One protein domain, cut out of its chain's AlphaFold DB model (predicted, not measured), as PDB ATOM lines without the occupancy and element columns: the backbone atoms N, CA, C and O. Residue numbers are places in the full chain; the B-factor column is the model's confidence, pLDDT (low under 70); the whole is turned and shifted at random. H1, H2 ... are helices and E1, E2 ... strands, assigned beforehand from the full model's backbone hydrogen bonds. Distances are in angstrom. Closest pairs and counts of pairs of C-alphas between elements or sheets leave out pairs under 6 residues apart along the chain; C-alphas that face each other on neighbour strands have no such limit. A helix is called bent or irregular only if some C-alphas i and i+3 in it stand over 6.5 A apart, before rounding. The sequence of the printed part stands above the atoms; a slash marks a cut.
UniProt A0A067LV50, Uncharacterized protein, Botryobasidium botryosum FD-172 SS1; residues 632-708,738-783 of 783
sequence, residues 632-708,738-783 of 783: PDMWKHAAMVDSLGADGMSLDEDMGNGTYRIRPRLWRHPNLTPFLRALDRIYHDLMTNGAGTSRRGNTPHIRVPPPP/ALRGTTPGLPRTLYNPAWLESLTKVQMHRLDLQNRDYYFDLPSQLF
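AT A GLANCE: This is residues 632 to 708 and 738 to 783 of the 783 residues of an uncharacterized protein of Botryobasidium botryosum FD-172 SS1 (UniProt A0A067LV50). A small three-strand sheet and the long helix H2 form the body, with H2 passing between the sheet and H1; the short helices H3 and H4 make one far end, and the loop of residues 688 to 701 makes the other. The 123 printed residues include four named helices and three named strands, in the order H1 E1 E2 H2 E3 H3 H4. The sheet runs E1 E2 E3 and is mixed; the class is mixed, helices and strands, with only 53 of the 123 residues in named elements. The whole is only just compact, close to loose, with a radius of gyration of the C-alphas of 16.2 A, and its outline is only just elongated, spanning 53 by 35 by 25 A.

HOW THE PARTS SIT: In the sheet, E1, residues 651 to 654, and E2, residues 659 to 663, form an antiparallel hairpin at 150 degrees, with N 661 and O 653 within hydrogen-bond range at 3.0 A. E3, residues 702 to 704, is parallel to E2 at 43 degrees, with N 660 and O 702 at 2.9 A. E1 and E3 are the edge strands. H2, residues 672 to 687, only grazes the sheet with its residues 673 to 684, and is near E3, with 6 pairs of C-alphas within 10 A. E2, H2 and E3 make a strand-helix-strand unit, two parallel neighbour strands with a helix between them in the chain; its crossover is right-handed. H1, residues 632 to 644, is only just apart from H2, their closest C-alphas 8.4 A apart. H3, residues 753 to 758, and H4, residues 761 to 766, are close but not clearly touching, with Leu 756 and Met 764 the closest C-alphas at 7.3 A, at a steep tilt of 64 degrees, opposite ways. H3 and H4 are apart from H1 and H2. Every O i to N i+4 pair is within hydrogen-bond range in H2, H3 and H4; in H1 4 of 9 are, beside 7 of 10 O i to N i+3 pairs.

IN THESE COORDINATES: E2, the longest strand, measures 12.8 A from first to last C-alpha. H2, the longest helix, measures 22.8 A, from C-alpha 672 at (-52.498, 11.443, 14.656). H1 measures 19.9 A, begins at C-alpha 632 at (-52.611, 15.941, -4.074), and is irregular: C-alphas 633 and 636 are 7.1 A apart. H4 ends at C-alpha 766 at (-35.900, 18.992, 25.359).

THE WHOLE: The C-alphas farthest apart are those of Ala 691 and Lys 761, 54.0 A. Residues 709 to 737 are not printed; C-alphas 708 and 738 are 23.1 A apart across this cut. The link from H2 to E3 is long, and residues 767 to 783, which end the chain, hold no named element. The mean pLDDT of the printed part is 89.8; residues 738 and 783 are under 70.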
ATOM      1  N   PRO A 632     -52.587  14.472  -4.040       94.25
ATOM      2  CA  PRO A 632     -52.611  15.941  -4.074       94.25
ATOM      3  C   PRO A 632     -53.050  16.592  -2.754       94.25
ATOM      4  O   PRO A 632     -52.334  17.433  -2.210       94.25
ATOM      5  N   ASP A 633     -54.154  16.122  -2.163       93.56
ATOM      6  CA  ASP A 633     -54.679  16.689  -0.908       93.56
ATOM      7  C   ASP A 633     -53.795  16.419   0.319       93.56
ATOM      8  O   ASP A 633     -53.921  17.090   1.345       93.56
ATOM      9  N   MET A 634     -52.900  15.428   0.234       95.62
ATOM     10  CA  MET A 634     -52.036  15.019   1.340       95.62
ATOM     11  C   MET A 634     -50.643  15.645   1.274       95.62
ATOM     12  O   MET A 634     -49.900  15.538   2.255       95.62
ATOM     13  N   TRP A 635     -50.278  16.319   0.173       95.62
ATOM     14  CA  TRP A 635     -48.944  16.903   0.002       95.62
ATOM     15  C   TRP A 635     -48.600  17.824   1.168       95.62
ATOM     16  O   TRP A 635     -47.532  17.685   1.766       95.62
ATOM     17  N   LYS A 636     -49.526  18.710   1.562       95.00
ATOM     18  CA  LYS A 636     -49.342  19.658   2.678       95.00
ATOM     19  C   LYS A 636     -48.912  18.986   3.989       95.00
ATOM     20  O   LYS A 636     -48.288  19.621   4.832       95.00
ATOM     21  N   HIS A 637     -49.204  17.696   4.148       96.56
ATOM     22  CA  HIS A 637     -48.855  16.916   5.326       96.56
ATOM     23  C   HIS A 637     -47.502  16.194   5.223       96.56
ATOM     24  O   HIS A 637     -47.013  15.681   6.230       96.56
ATOM     25  N   ALA A 638     -46.864  16.169   4.049       96.38
ATOM     26  CA  ALA A 638     -45.591  15.481   3.834       96.38
ATOM     27  C   ALA A 638     -44.486  16.012   4.757       96.38
ATOM     28  O   ALA A 638     -43.785  15.210   5.363       96.38
ATOM     29  N   ALA A 639     -44.374  17.337   4.923       95.69
ATOM     30  CA  ALA A 639     -43.385  17.950   5.815       95.69
ATOM     31  C   ALA A 639     -43.585  17.527   7.280       95.69
ATOM     32  O   ALA A 639     -42.622  17.239   7.986       95.69
ATOM     33  N   MET A 640     -44.842  17.411   7.721       96.38
ATOM     34  CA  MET A 640     -45.157  16.928   9.065       96.38
ATOM     35  C   MET A 640     -44.776  15.455   9.233       96.38
ATOM     36  O   MET A 640     -44.107  15.103  10.202       96.38
ATOM     37  N   VAL A 641     -45.139  14.585   8.286       97.00
ATOM     38  CA  VAL A 641     -44.792  13.152   8.355       97.00
ATOM     39  C   VAL A 641     -43.277  12.935   8.265       97.00
ATOM     40  O   VAL A 641     -42.746  12.036   8.919       97.00
ATOM     41  N   ASP A 642     -42.577  13.767   7.496       96.69
ATOM     42  CA  ASP A 642     -41.118  13.780   7.416       96.69
ATOM     43  C   ASP A 642     -40.509  14.166   8.771       96.69
ATOM     44  O   ASP A 642     -39.729  13.389   9.324       96.69
ATOM     45  N   SER A 643     -40.985  15.267   9.373       95.94
ATOM     46  CA  SER A 643     -40.557  15.723  10.705       95.94
ATOM     47  C   SER A 643     -40.827  14.697  11.806       95.94
ATOM     48  O   SER A 643     -40.023  14.548  12.716       95.94
ATOM     49  N   LEU A 644     -41.917  13.926  11.699       96.00
ATOM     50  CA  LEU A 644     -42.273  12.863  12.640       96.00
ATOM     51  C   LEU A 644     -41.235  11.724  12.652       96.00
ATOM     52  O   LEU A 644     -41.031  11.074  13.688       96.00
ATOM     53  N   GLY A 645     -40.581  11.485  11.511       96.31
ATOM     54  CA  GLY A 645     -39.522  10.499  11.338       96.31
ATOM     55  C   GLY A 645     -39.954   9.047  11.576       96.31
ATOM     56  O   GLY A 645     -41.114   8.714  11.834       96.31
ATOM     57  N   ALA A 646     -38.979   8.137  11.523       95.25
ATOM     58  CA  ALA A 646     -39.213   6.717  11.788       95.25
ATOM     59  C   ALA A 646     -39.629   6.437  13.245       95.25
ATOM     60  O   ALA A 646     -40.314   5.446  13.509       95.25
ATOM     61  N   ASP A 647     -39.243   7.286  14.199       92.75
ATOM     62  CA  ASP A 647     -39.551   7.068  15.614       92.75
ATOM     63  C   ASP A 647     -40.971   7.468  16.009       92.75
ATOM     64  O   ASP A 647     -41.571   6.781  16.845       92.75
ATOM     65  N   GLY A 648     -41.565   8.449  15.325       93.31
ATOM     66  CA  GLY A 648     -42.982   8.779  15.465       93.31
ATOM     67  C   GLY A 648     -43.934   7.788  14.789       93.31
ATOM     68  O   GLY A 648     -45.159   7.884  14.931       93.31
ATOM     69  N   MET A 649     -43.399   6.764  14.120       94.12
ATOM     70  CA  MET A 649     -44.183   5.635  13.631       94.12
ATOM     71  C   MET A 649     -44.661   4.717  14.771       94.12
ATOM     72  O   MET A 649     -44.104   4.675  15.877       94.12
ATOM     73  N   SER A 650     -45.746   3.975  14.517       84.25
ATOM     74  CA  SER A 650     -46.282   3.029  15.498       84.25
ATOM     75  C   SER A 650     -45.304   1.886  15.761       84.25
ATOM     76  O   SER A 650     -44.590   1.419  14.874       84.25
ATOM     77  N   LEU A 651     -45.266   1.442  17.018       79.50
ATOM     78  CA  LEU A 651     -44.594   0.207  17.394       79.50
ATOM     79  C   LEU A 651     -45.556  -0.931  17.094       79.50
ATOM     80  O   LEU A 651     -46.334  -1.330  17.956       79.50
ATOM     81  N   ASP A 652     -45.545  -1.400  15.858       77.75
ATOM     82  CA  ASP A 652     -46.378  -2.535  15.508       77.75
ATOM     83  C   ASP A 652     -45.746  -3.814  16.035       77.75
ATOM     84  O   ASP A 652     -44.547  -4.055  15.848       77.75
ATOM     85  N   GLU A 653     -46.561  -4.632  16.680       76.94
ATOM     86  CA  GLU A 653     -46.176  -5.988  17.037       76.94
ATOM     87  C   GLU A 653     -46.832  -6.970  16.086       76.94
ATOM     88  O   GLU A 653     -47.999  -6.819  15.712       76.94
ATOM     89  N   ASP A 654     -46.022  -7.924  15.639       81.44
ATOM     90  CA  ASP A 654     -46.472  -8.985  14.758       81.44
ATOM     91  C   ASP A 654     -47.272  -9.988  15.583       81.44
ATOM     92  O   ASP A 654     -46.795 -10.447  16.620       81.44
ATOM     93  N   MET A 655     -48.481 -10.307  15.131       82.94
ATOM     94  CA  MET A 655     -49.333 -11.311  15.766       82.94
ATOM     95  C   MET A 655     -49.188 -12.693  15.098       82.94
ATOM     96  O   MET A 655     -50.011 -13.566  15.348       82.94
ATOM     97  N   GLY A 656     -48.205 -12.894  14.209       81.19
ATOM     98  CA  GLY A 656     -47.906 -14.180  13.562       81.19
ATOM     99  C   GLY A 656     -48.726 -14.482  12.300       81.19
ATOM    100  O   GLY A 656     -48.310 -15.294  11.481       81.19
ATOM    101  N   ASN A 657     -49.835 -13.770  12.075       84.44
ATOM    102  CA  ASN A 657     -50.771 -14.026  10.967       84.44
ATOM    103  C   ASN A 657     -50.678 -12.974   9.848       84.44
ATOM    104  O   ASN A 657     -51.674 -12.656   9.196       84.44
ATOM    105  N   GLY A 658     -49.523 -12.316   9.702       83.44
ATOM    106  CA  GLY A 658     -49.363 -11.168   8.798       83.44
ATOM    107  C   GLY A 658     -50.204  -9.943   9.190       83.44
ATOM    108  O   GLY A 658     -50.279  -8.975   8.431       83.44
ATOM    109  N   THR A 659     -50.824  -9.989  10.371       86.69
ATOM    110  CA  THR A 659     -51.614  -8.913  10.961       86.69
ATOM    111  C   THR A 659     -50.797  -8.248  12.053       86.69
ATOM    112  O   THR A 659     -50.263  -8.910  12.944       86.69
ATOM    113  N   TYR A 660     -50.731  -6.926  11.993       88.75
ATOM    114  CA  TYR A 660     -49.964  -6.120  12.927       88.75
ATOM    115  C   TYR A 660     -50.886  -5.389  13.888       88.75
ATOM    116  O   TYR A 660     -51.815  -4.696  13.460       88.75
ATOM    117  N   ARG A 661     -50.605  -5.504  15.188       89.50
ATOM    118  CA  ARG A 661     -51.313  -4.742  16.217       89.50
ATOM    119  C   ARG A 661     -50.621  -3.401  16.411       89.50
ATOM    120  O   ARG A 661     -49.456  -3.348  16.809       89.50
ATOM    121  N   ILE A 662     -51.346  -2.316  16.151       89.25
ATOM    122  CA  ILE A 662     -50.836  -0.961  16.378       89.25
ATOM    123  C   ILE A 662     -50.800  -0.708  17.886       89.25
ATOM    124  O   ILE A 662     -51.845  -0.667  18.528       89.25
ATOM    125  N   ARG A 663     -49.618  -0.464  18.461       87.69
ATOM    126  CA  ARG A 663     -49.536   0.111  19.810       87.69
ATOM    127  C   ARG A 663     -49.635   1.640  19.723       87.69
ATOM    128  O   ARG A 663     -48.807   2.257  19.032       87.69
ATOM    129  N   PRO A 664     -50.633   2.276  20.371       86.38
ATOM    130  CA  PRO A 664     -50.671   3.729  20.467       86.38
ATOM    131  C   PRO A 664     -49.424   4.216  21.213       86.38
ATOM    132  O   PRO A 664     -48.884   3.521  22.073       86.38
ATOM    133  N   ARG A 665     -48.926   5.402  20.852       90.50
ATOM    134  CA  ARG A 665     -47.841   6.038  21.613       90.50
ATOM    135  C   ARG A 665     -48.500   7.038  22.536       90.50
ATOM    136  O   ARG A 665     -49.282   7.843  22.047       90.50
ATOM    137  N   LEU A 666     -48.151   6.994  23.815       91.44
ATOM    138  CA  LEU A 666     -48.738   7.868  24.830       91.44
ATOM    139  C   LEU A 666     -48.526   9.351  24.504       91.44
ATOM    140  O   LEU A 666     -49.441  10.148  24.673       91.44
ATOM    141  N   TRP A 667     -47.354   9.680  23.952       95.12
ATOM    142  CA  TRP A 667     -46.990  11.044  23.585       95.12
ATOM    143  C   TRP A 667     -47.678  11.570  22.328       95.12
ATOM    144  O   TRP A 667     -47.733  12.778  22.145       95.12
ATOM    145  N   ARG A 668     -48.190  10.700  21.445       94.88
ATOM    146  CA  ARG A 668     -48.807  11.130  20.181       94.88
ATOM    147  C   ARG A 668     -50.232  11.588  20.422       94.88
ATOM    148  O   ARG A 668     -50.989  10.897  21.102       94.88
ATOM    149  N   HIS A 669     -50.621  12.680  19.775       95.25
ATOM    150  CA  HIS A 669     -52.002  13.136  19.780       95.25
ATOM    151  C   HIS A 669     -52.945  12.013  19.295       95.25
ATOM    152  O   HIS A 669     -52.626  11.333  18.309       95.25
ATOM    153  N   PRO A 670     -54.110  11.791  19.935       91.88
ATOM    154  CA  PRO A 670     -55.027  10.711  19.562       91.88
ATOM    155  C   PRO A 670     -55.450  10.764  18.086       91.88
ATOM    156  O   PRO A 670     -55.508   9.717  17.443       91.88
ATOM    157  N   ASN A 671     -55.623  11.962  17.512       93.00
ATOM    158  CA  ASN A 671     -56.005  12.141  16.098       93.00
ATOM    159  C   ASN A 671     -54.881  11.816  15.098       93.00
ATOM    160  O   ASN A 671     -55.162  11.517  13.937       93.00
ATOM    161  N   LEU A 672     -53.615  11.790  15.534       93.56
ATOM    162  CA  LEU A 672     -52.498  11.443  14.656       93.56
ATOM    163  C   LEU A 672     -52.554   9.964  14.239       93.56
ATOM    164  O   LEU A 672     -52.156   9.614  13.133       93.56
ATOM    165  N   THR A 673     -53.072   9.072  15.091       91.94
ATOM    166  CA  THR A 673     -53.148   7.642  14.750       91.94
ATOM    167  C   THR A 673     -54.152   7.363  13.618       91.94
ATOM    168  O   THR A 673     -53.742   6.723  12.648       91.94
ATOM    169  N   PRO A 674     -55.416   7.835  13.670       91.94
ATOM    170  CA  PRO A 674     -56.339   7.775  12.534       91.94
ATOM    171  C   PRO A 674     -55.759   8.395  11.260       91.94
ATOM    172  O   PRO A 674     -55.823   7.767  10.206       91.94
ATOM    173  N   PHE A 675     -55.106   9.556  11.374       94.19
ATOM    174  CA  PHE A 675     -54.443  10.215  10.250       94.19
ATOM    175  C   PHE A 675     -53.392   9.326   9.574       94.19
ATOM    176  O   PHE A 675     -53.450   9.082   8.371       94.19
ATOM    177  N   LEU A 676     -52.475   8.743  10.348       95.12
ATOM    178  CA  LEU A 676     -51.454   7.845   9.804       95.12
ATOM    179  C   LEU A 676     -52.053   6.565   9.190       95.12
ATOM    180  O   LEU A 676     -51.446   5.987   8.290       95.12
ATOM    181  N   ARG A 677     -53.231   6.120   9.647       92.56
ATOM    182  CA  ARG A 677     -53.952   4.986   9.040       92.56
ATOM    183  C   ARG A 677     -54.610   5.359   7.714       92.56
ATOM    184  O   ARG A 677     -54.634   4.514   6.825       92.56
ATOM    185  N   ALA A 678     -55.104   6.587   7.564       93.12
ATOM    186  CA  ALA A 678     -55.590   7.079   6.276       93.12
ATOM    187  C   ALA A 678     -54.459   7.056   5.230       93.12
ATOM    188  O   ALA A 678     -54.657   6.554   4.128       93.12
ATOM    189  N   LEU A 679     -53.237   7.454   5.611       95.00
ATOM    190  CA  LEU A 679     -52.064   7.340   4.732       95.00
ATOM    191  C   LEU A 679     -51.727   5.891   4.356       95.00
ATOM    192  O   LEU A 679     -51.333   5.629   3.222       95.00
ATOM    193  N   ASP A 680     -51.890   4.943   5.286       93.88
ATOM    194  CA  ASP A 680     -51.682   3.522   4.991       93.88
ATOM    195  C   ASP A 680     -52.691   3.008   3.938       93.88
ATOM    196  O   ASP A 680     -52.310   2.198   3.093       93.88
ATOM    197  N   ARG A 681     -53.946   3.497   3.957       92.50
ATOM    198  CA  ARG A 681     -54.967   3.192   2.932       92.50
ATOM    199  C   ARG A 681     -54.585   3.782   1.575       92.50
ATOM    200  O   ARG A 681     -54.492   3.039   0.608       92.50
ATOM    201  N   ILE A 682     -54.237   5.070   1.528       93.69
ATOM    202  CA  ILE A 682     -53.793   5.740   0.292       93.69
ATOM    203  C   ILE A 682     -52.589   5.016  -0.323       93.69
ATOM    204  O   ILE A 682     -52.545   4.780  -1.528       93.69
ATOM    205  N   TYR A 683     -51.610   4.618   0.497       94.31
ATOM    206  CA  TYR A 683     -50.463   3.845   0.019       94.31
ATOM    207  C   TYR A 683     -50.869   2.478  -0.543       94.31
ATOM    208  O   TYR A 683     -50.298   2.012  -1.529       94.31
ATOM    209  N   HIS A 684     -51.828   1.810   0.102       92.12
ATOM    210  CA  HIS A 684     -52.362   0.550  -0.393       92.12
ATOM    211  C   HIS A 684     -53.009   0.736  -1.769       92.12
ATOM    212  O   HIS A 684     -52.680  -0.017  -2.684       92.12
ATOM    213  N   ASP A 685     -53.811   1.786  -1.939       91.88
ATOM    214  CA  ASP A 685     -54.483   2.106  -3.199       91.88
ATOM    215  C   ASP A 685     -53.483   2.474  -4.307       91.88
ATOM    216  O   ASP A 685     -53.621   2.023  -5.439       91.88
ATOM    217  N   LEU A 686     -52.398   3.183  -3.973       91.50
ATOM    218  CA  LEU A 686     -51.276   3.460  -4.888       91.50
ATOM    219  C   LEU A 686     -50.546   2.187  -5.345       91.50
ATOM    220  O   LEU A 686     -49.957   2.138  -6.433       91.50
ATOM    221  N   MET A 687     -50.538   1.159  -4.497       91.38
ATOM    222  CA  MET A 687     -49.887  -0.120  -4.769       91.38
ATOM    223  C   MET A 687     -50.800  -1.122  -5.468       91.38
ATOM    224  O   MET A 687     -50.287  -2.046  -6.104       91.38
ATOM    225  N   THR A 688     -52.118  -0.970  -5.384       91.38
ATOM    226  CA  THR A 688     -53.059  -1.742  -6.192       91.38
ATOM    227  C   THR A 688     -53.279  -1.038  -7.516       91.38
ATOM    228  O   THR A 688     -53.746   0.091  -7.576       91.38
ATOM    229  N   ASN A 689     -52.948  -1.700  -8.618       83.50
ATOM    230  CA  ASN A 689     -53.323  -1.171  -9.924       83.50
ATOM    231  C   ASN A 689     -54.859  -1.133 -10.034       83.50
ATOM    232  O   ASN A 689     -55.533  -1.895  -9.345       83.50
ATOM    233  N   GLY A 690     -55.422  -0.347 -10.960       81.38
ATOM    234  CA  GLY A 690     -56.882  -0.274 -11.170       81.38
ATOM    235  C   GLY A 690     -57.570  -1.623 -11.460       81.38
ATOM    236  O   GLY A 690     -58.781  -1.737 -11.346       81.38
ATOM    237  N   ALA A 691     -56.795  -2.667 -11.778       85.38
ATOM    238  CA  ALA A 691     -57.250  -4.053 -11.900       85.38
ATOM    239  C   ALA A 691     -57.305  -4.828 -10.560       85.38
ATOM    240  O   ALA A 691     -57.439  -6.049 -10.569       85.38
ATOM    241  N   GLY A 692     -57.096  -4.169  -9.415       84.94
ATOM    242  CA  GLY A 692     -57.028  -4.790  -8.086       84.94
ATOM    243  C   GLY A 692     -55.769  -5.630  -7.831       84.94
ATOM    244  O   GLY A 692     -55.604  -6.194  -6.753       84.94
ATOM    245  N   THR A 693     -54.852  -5.725  -8.799       87.62
ATOM    246  CA  THR A 693     -53.608  -6.487  -8.642       87.62
ATOM    247  C   THR A 693     -52.553  -5.648  -7.932       87.62
ATOM    248  O   THR A 693     -52.235  -4.530  -8.345       87.62
ATOM    249  N   SER A 694     -51.989  -6.194  -6.853       86.94
ATOM    250  CA  SER A 694     -50.881  -5.547  -6.153       86.94
ATOM    251  C   SER A 694     -49.644  -5.494  -7.053       86.94
ATOM    252  O   SER A 694     -49.288  -6.475  -7.713       86.94
ATOM    253  N   ARG A 695     -48.974  -4.342  -7.094       85.50
ATOM    254  CA  ARG A 695     -47.670  -4.192  -7.748       85.50
ATOM    255  C   ARG A 695     -46.649  -5.150  -7.125       85.50
ATOM    256  O   ARG A 695     -46.720  -5.487  -5.947       85.50
ATOM    257  N   ARG A 696     -45.658  -5.568  -7.923       85.81
ATOM    258  CA  ARG A 696     -44.593  -6.498  -7.509       85.81
ATOM    259  C   ARG A 696     -43.932  -6.031  -6.200       85.81
ATOM    260  O   ARG A 696     -43.278  -4.992  -6.181       85.81
ATOM    261  N   GLY A 697     -44.060  -6.826  -5.139       84.31
ATOM    262  CA  GLY A 697     -43.503  -6.547  -3.812       84.31
ATOM    263  C   GLY A 697     -44.325  -7.202  -2.700       84.31
ATOM    264  O   GLY A 697     -45.336  -7.843  -2.973       84.31
ATOM    265  N   ASN A 698     -43.892  -7.045  -1.445       78.88
ATOM    266  CA  ASN A 698     -44.705  -7.457  -0.299       78.88
ATOM    267  C   ASN A 698     -45.914  -6.527  -0.187       78.88
ATOM    268  O   ASN A 698     -45.743  -5.306  -0.086       78.88
ATOM    269  N   THR A 699     -47.113  -7.108  -0.174       82.81
ATOM    270  CA  THR A 699     -48.354  -6.378   0.079       82.81
ATOM    271  C   THR A 699     -48.267  -5.644   1.422       82.81
ATOM    272  O   THR A 699     -47.638  -6.138   2.367       82.81
ATOM    273  N   PRO A 700     -48.841  -4.432   1.534       83.75
ATOM    274  CA  PRO A 700     -48.943  -3.758   2.818       83.75
ATOM    275  C   PRO A 700     -49.657  -4.669   3.819       83.75
ATOM    276  O   PRO A 700     -50.730  -5.196   3.539       83.75
ATOM    277  N   HIS A 701     -49.048  -4.878   4.981       85.62
ATOM    278  CA  HIS A 701     -49.660  -5.713   6.003       85.62
ATOM    279  C   HIS A 701     -50.877  -5.025   6.620       85.62
ATOM    280  O   HIS A 701     -50.858  -3.814   6.861       85.62
ATOM    281  N   ILE A 702     -51.903  -5.817   6.936       85.69
ATOM    282  CA  ILE A 702     -53.124  -5.325   7.569       85.69
ATOM    283  C   ILE A 702     -52.802  -4.917   9.008       85.69
ATOM    284  O   ILE A 702     -52.236  -5.681   9.795       85.69
ATOM    285  N   ARG A 703     -53.162  -3.680   9.350       87.12
ATOM    286  CA  ARG A 703     -52.929  -3.080  10.665       87.12
ATOM    287  C   ARG A 703     -54.246  -2.947  11.401       87.12
ATOM    288  O   ARG A 703     -55.094  -2.132  11.024       87.12
ATOM    289  N   VAL A 704     -54.403  -3.728  12.457       89.62
ATOM    290  CA  VAL A 704     -55.624  -3.767  13.263       89.62
ATOM    291  C   VAL A 704     -55.380  -2.932  14.522       89.62
ATOM    292  O   VAL A 704     -54.279  -2.983  15.090       89.62
ATOM    293  N   PRO A 705     -56.354  -2.102  14.946       85.94
ATOM    294  CA  PRO A 705     -56.261  -1.451  16.243       85.94
ATOM    295  C   PRO A 705     -56.103  -2.524  17.330       85.94
ATOM    296  O   PRO A 705     -56.488  -3.680  17.122       85.94
ATOM    297  N   PRO A 706     -55.523  -2.186  18.490       82.75
ATOM    298  CA  PRO A 706     -55.585  -3.110  19.608       82.75
ATOM    299  C   PRO A 706     -57.064  -3.450  19.846       82.75
ATOM    300  O   PRO A 706     -57.910  -2.562  19.675       82.75
ATOM    301  N   PRO A 707     -57.400  -4.714  20.172       83.19
ATOM    302  CA  PRO A 707     -58.756  -5.014  20.604       83.19
ATOM    303  C   PRO A 707     -59.099  -4.011  21.709       83.19
ATOM    304  O   PRO A 707     -58.196  -3.705  22.502       83.19
ATOM    305  N   PRO A 708     -60.326  -3.450  21.736       81.44
ATOM    306  CA  PRO A 708     -60.744  -2.607  22.850       81.44
ATOM    307  C   PRO A 708     -60.376  -3.392  24.099       81.44
ATOM    308  O   PRO A 708     -60.754  -4.562  24.205       81.44
ATOM    309  N   ALA A 738     -40.220   7.844  29.328       67.50
ATOM    310  CA  ALA A 738     -41.341   8.485  28.637       67.50
ATOM    311  C   ALA A 738     -40.888   9.323  27.431       67.50
ATOM    312  O   ALA A 738     -41.618   9.421  26.444       67.50
ATOM    313  N   LEU A 739     -39.663   9.864  27.472       81.88
ATOM    314  CA  LEU A 739     -39.059  10.575  26.345       81.88
ATOM    315  C   LEU A 739     -38.441   9.642  25.292       81.88
ATOM    316  O   LEU A 739     -38.209  10.077  24.160       81.88
ATOM    317  N   ARG A 740     -38.176   8.362  25.602       84.25
ATOM    318  CA  ARG A 740     -37.528   7.454  24.639       84.25
ATOM    319  C   ARG A 740     -38.427   7.232  23.422       84.25
ATOM    320  O   ARG A 740     -39.485   6.606  23.486       84.25
ATOM    321  N   GLY A 741     -37.946   7.690  22.268       85.50
ATOM    322  CA  GLY A 741     -38.667   7.591  21.000       85.50
ATOM    323  C   GLY A 741     -39.807   8.599  20.857       85.50
ATOM    324  O   GLY A 741     -40.746   8.327  20.104       85.50
ATOM    325  N   THR A 742     -39.753   9.705  21.601       92.50
ATOM    326  CA  THR A 742     -40.423  10.957  21.227       92.50
ATOM    327  C   THR A 742     -39.601  11.641  20.141       92.50
ATOM    328  O   THR A 742     -38.374  11.531  20.125       92.50
ATOM    329  N   THR A 743     -40.274  12.298  19.206       93.25
ATOM    330  CA  THR A 743     -39.606  13.086  18.171       93.25
ATOM    331  C   THR A 743     -39.616  14.546  18.625       93.25
ATOM    332  O   THR A 743     -40.713  15.046  18.875       93.25
ATOM    333  N   PRO A 744     -38.461  15.214  18.799       95.31
ATOM    334  CA  PRO A 744     -38.414  16.636  19.135       95.31
ATOM    335  C   PRO A 744     -38.729  17.509  17.909       95.31
ATOM    336  O   PRO A 744     -38.714  17.020  16.778       95.31
ATOM    337  N   GLY A 745     -39.003  18.796  18.118       95.12
ATOM    338  CA  GLY A 745     -39.211  19.762  17.042       95.12
ATOM    339  C   GLY A 745     -40.582  19.675  16.379       95.12
ATOM    340  O   GLY A 745     -40.740  20.188  15.275       95.12
ATOM    341  N   LEU A 746     -41.573  19.004  16.975       95.75
ATOM    342  CA  LEU A 746     -42.906  18.900  16.378       95.75
ATOM    343  C   LEU A 746     -43.835  20.037  16.846       95.75
ATOM    344  O   LEU A 746     -43.688  20.541  17.964       95.75
ATOM    345  N   PRO A 747     -44.839  20.414  16.031       96.31
ATOM    346  CA  PRO A 747     -45.966  21.239  16.464       96.31
ATOM    347  C   PRO A 747     -46.619  20.698  17.739       96.31
ATOM    348  O   PRO A 747     -46.871  19.494  17.852       96.31
ATOM    349  N   ARG A 748     -46.940  21.587  18.687       95.56
ATOM    350  CA  ARG A 748     -47.524  21.213  19.988       95.56
ATOM    351  C   ARG A 748     -48.784  20.346  19.849       95.56
ATOM    352  O   ARG A 748     -48.958  19.409  20.625       95.56
ATOM    353  N   THR A 749     -49.617  20.595  18.836       95.75
ATOM    354  CA  THR A 749     -50.862  19.839  18.584       95.75
ATOM    355  C   THR A 749     -50.641  18.394  18.121       95.75
ATOM    356  O   THR A 749     -51.584  17.603  18.114       95.75
ATOM    357  N   LEU A 750     -49.412  18.013  17.742       95.00
ATOM    358  CA  LEU A 750     -49.073  16.623  17.411       95.00
ATOM    359  C   LEU A 750     -48.802  15.765  18.648       95.00
ATOM    360  O   LEU A 750     -48.786  14.530  18.544       95.00
ATOM    361  N   TYR A 751     -48.629  16.390  19.810       95.69
ATOM    362  CA  TYR A 751     -48.483  15.693  21.075       95.69
ATOM    363  C   TYR A 751     -49.824  15.558  21.791       95.69
ATOM    364  O   TYR A 751     -50.746  16.351  21.615       95.69
ATOM    365  N   ASN A 752     -49.940  14.526  22.615       95.25
ATOM    366  CA  ASN A 752     -51.080  14.365  23.504       95.25
ATOM    367  C   ASN A 752     -51.021  15.441  24.609       95.25
ATOM    368  O   ASN A 752     -50.026  15.469  25.338       95.25
ATOM    369  N   PRO A 753     -52.051  16.296  24.765       95.06
ATOM    370  CA  PRO A 753     -52.035  17.382  25.745       95.06
ATOM    371  C   PRO A 753     -51.888  16.867  27.181       95.06
ATOM    372  O   PRO A 753     -51.038  17.365  27.909       95.06
ATOM    373  N   ALA A 754     -52.598  15.794  27.546       93.94
ATOM    374  CA  ALA A 754     -52.501  15.197  28.880       93.94
ATOM    375  C   ALA A 754     -51.103  14.616  29.158       93.94
ATOM    376  O   ALA A 754     -50.615  14.639  30.284       93.94
ATOM    377  N   TRP A 755     -50.433  14.099  28.122       94.62
ATOM    378  CA  TRP A 755     -49.050  13.646  28.255       94.62
ATOM    379  C   TRP A 755     -48.088  14.827  28.405       94.62
ATOM    380  O   TRP A 755     -47.224  14.770  29.272       94.62
ATOM    381  N   LEU A 756     -48.255  15.900  27.623       95.06
ATOM    382  CA  LEU A 756     -47.447  17.118  27.759       95.06
ATOM    383  C   LEU A 756     -47.573  17.740  29.153       95.06
ATOM    384  O   LEU A 756     -46.565  18.144  29.717       95.06
ATOM    385  N   GLU A 757     -48.783  17.775  29.715       94.56
ATOM    386  CA  GLU A 757     -49.049  18.275  31.071       94.56
ATOM    387  C   GLU A 757     -48.350  17.453  32.158       94.56
ATOM    388  O   GLU A 757     -48.051  17.975  33.228       94.56
ATOM    389  N   SER A 758     -48.056  16.176  31.889       93.38
ATOM    390  CA  SER A 758     -47.328  15.327  32.835       93.38
ATOM    391  C   SER A 758     -45.818  15.583  32.858       93.38
ATOM    392  O   SER A 758     -45.150  15.158  33.800       93.38
ATOM    393  N   LEU A 759     -45.266  16.248  31.836       93.50
ATOM    394  CA  LEU A 759     -43.824  16.442  31.684       93.50
ATOM    395  C   LEU A 759     -43.288  17.585  32.549       93.50
ATOM    396  O   LEU A 759     -43.956  18.592  32.773       93.50
ATOM    397  N   THR A 760     -42.029  17.466  32.970       93.50
ATOM    398  CA  THR A 760     -41.313  18.578  33.616       93.50
ATOM    399  C   THR A 760     -40.941  19.662  32.599       93.50
ATOM    400  O   THR A 760     -40.834  19.396  31.396       93.50
ATOM    401  N   LYS A 761     -40.666  20.890  33.064       92.12
ATOM    402  CA  LYS A 761     -40.231  22.006  32.198       92.12
ATOM    403  C   LYS A 761     -38.998  21.648  31.358       92.12
ATOM    404  O   LYS A 761     -38.964  21.926  30.163       92.12
ATOM    405  N   VAL A 762     -38.024  20.958  31.956       90.56
ATOM    406  CA  VAL A 762     -36.810  20.485  31.269       90.56
ATOM    407  C   VAL A 762     -37.148  19.475  30.172       90.56
ATOM    408  O   VAL A 762     -36.602  19.542  29.071       90.56
ATOM    409  N   GLN A 763     -38.073  18.548  30.436       93.19
ATOM    410  CA  GLN A 763     -38.531  17.581  29.437       93.19
ATOM    411  C   GLN A 763     -39.278  18.272  28.288       93.19
ATOM    412  O   GLN A 763     -39.020  17.950  27.130       93.19
ATOM    413  N   MET A 764     -40.138  19.251  28.587       94.19
ATOM    414  CA  MET A 764     -40.807  20.066  27.570       94.19
ATOM    415  C   MET A 764     -39.807  20.849  26.713       94.19
ATOM    416  O   MET A 764     -39.941  20.873  25.493       94.19
ATOM    417  N   HIS A 765     -38.778  21.438  27.326       92.38
ATOM    418  CA  HIS A 765     -37.738  22.173  26.608       92.38
ATOM    419  C   HIS A 765     -36.890  21.243  25.718       92.38
ATOM    420  O   HIS A 765     -36.576  21.581  24.581       92.38
ATOM    421  N   ARG A 766     -36.583  20.019  26.175       92.31
ATOM    422  CA  ARG A 766     -35.900  18.992  25.359       92.31
ATOM    423  C   ARG A 766     -36.704  18.535  24.140       92.31
ATOM    424  O   ARG A 766     -36.104  18.050  23.184       92.31
ATOM    425  N   LEU A 767     -38.033  18.646  24.176       94.44
ATOM    426  CA  LEU A 767     -38.879  18.334  23.025       94.44
ATOM    427  C   LEU A 767     -38.833  19.413  21.944       94.44
ATOM    428  O   LEU A 767     -39.285  19.121  20.846       94.44
ATOM    429  N   ASP A 768     -38.309  20.611  22.225       94.75
ATOM    430  CA  ASP A 768     -38.253  21.727  21.269       94.75
ATOM    431  C   ASP A 768     -39.616  21.967  20.587       94.75
ATOM    432  O   ASP A 768     -39.768  21.906  19.367       94.75
ATOM    433  N   LEU A 769     -40.666  22.110  21.405       94.81
ATOM    434  CA  LEU A 769     -42.043  22.203  20.919       94.81
ATOM    435  C   LEU A 769     -42.205  23.420  20.003       94.81
ATOM    436  O   LEU A 769     -42.040  24.562  20.434       94.81
ATOM    437  N   GLN A 770     -42.623  23.195  18.759       95.25
ATOM    438  CA  GLN A 770     -42.941  24.301  17.866       95.25
ATOM    439  C   GLN A 770     -44.261  24.943  18.298       95.25
ATOM    440  O   GLN A 770     -45.291  24.270  18.415       95.25
ATOM    441  N   ASN A 771     -44.248  26.265  18.471       93.31
ATOM    442  CA  ASN A 771     -45.439  27.059  18.774       93.31
ATOM    443  C   ASN A 771     -46.264  27.329  17.503       93.31
ATOM    444  O   ASN A 771     -46.461  28.468  17.085       93.31
ATOM    445  N   ARG A 772     -46.648  26.254  16.819       92.25
ATOM    446  CA  ARG A 772     -47.513  26.266  15.644       92.25
ATOM    447  C   ARG A 772     -48.575  25.204  15.844       92.25
ATOM    448  O   ARG A 772     -48.266  24.106  16.310       92.25
ATOM    449  N   ASP A 773     -49.796  25.524  15.453       92.81
ATOM    450  CA  ASP A 773     -50.869  24.546  15.423       92.81
ATOM    451  C   ASP A 773     -50.834  23.795  14.098       92.81
ATOM    452  O   ASP A 773     -50.661  24.367  13.019       92.81
ATOM    453  N   TYR A 774     -50.973  22.482  14.192       93.38
ATOM    454  CA  TYR A 774     -51.127  21.610  13.045       93.38
ATOM    455  C   TYR A 774     -52.530  21.014  13.036       93.38
ATOM    456  O   TYR A 774     -52.929  20.334  13.987       93.38
ATOM    457  N   TYR A 775     -53.246  21.241  11.937       92.44
ATOM    458  CA  TYR A 775     -54.597  20.740  11.719       92.44
ATOM    459  C   TYR A 775     -54.556  19.427  10.930       92.44
ATOM    460  O   TYR A 775     -53.953  19.331   9.859       92.44
ATOM    461  N   PHE A 776     -55.207  18.398  11.474       87.25
ATOM    462  CA  PHE A 776     -55.280  17.053  10.891       87.25
ATOM    463  C   PHE A 776     -56.369  16.928   9.817       87.25
ATOM    464  O   PHE A 776     -56.976  15.865   9.700       87.25
ATOM    465  N   ASP A 777     -56.648  18.000   9.076       86.38
ATOM    466  CA  ASP A 777     -57.771  18.062   8.141       86.38
ATOM    467  C   ASP A 777     -57.610  17.030   7.029       86.38
ATOM    468  O   ASP A 777     -56.911  17.243   6.035       86.38
ATOM    469  N   LEU A 778     -58.279  15.900   7.219       81.44
ATOM    470  CA  LEU A 778     -58.433  14.862   6.222       81.44
ATOM    471  C   LEU A 778     -59.710  15.161   5.436       81.44
ATOM    472  O   LEU A 778     -60.752  15.405   6.052       81.44
ATOM    473  N   PRO A 779     -59.668  15.105   4.097       78.88
ATOM    474  CA  PRO A 779     -60.868  15.040   3.285       78.88
ATOM    475  C   PRO A 779     -61.805  13.967   3.844       78.88
ATOM    476  O   PRO A 779     -61.402  12.817   4.034       78.88
ATOM    477  N   SER A 780     -63.061  14.333   4.094       78.38
ATOM    478  CA  SER A 780     -64.094  13.414   4.592       78.38
ATOM    479  C   SER A 780     -64.262  12.175   3.707       78.38
ATOM    480  O   SER A 780     -64.670  11.129   4.194       78.38
ATOM    481  N   GLN A 781     -63.881  12.275   2.431       76.19
ATOM    482  CA  GLN A 781     -63.901  11.201   1.438       76.19
ATOM    483  C   GLN A 781     -62.906  10.056   1.715       76.19
ATOM    484  O   GLN A 781     -63.019   9.005   1.094       76.19
ATOM    485  N   LEU A 782     -61.926  10.237   2.612       70.81
ATOM    486  CA  LEU A 782     -60.914   9.214   2.934       70.81
ATOM    487  C   LEU A 782     -61.303   8.281   4.095       70.81
ATOM    488  O   LEU A 782     -60.605   7.286   4.351       70.81
ATOM    489  N   PHE A 783     -62.363   8.619   4.830       65.38
ATOM    490  CA  PHE A 783     -62.860   7.828   5.954       65.38
ATOM    491  C   PHE A 783     -63.875   6.799   5.497       65.38
ATOM    492  O   PHE A 783     -63.657   5.618   5.887       65.38
TER     493      PHE A 783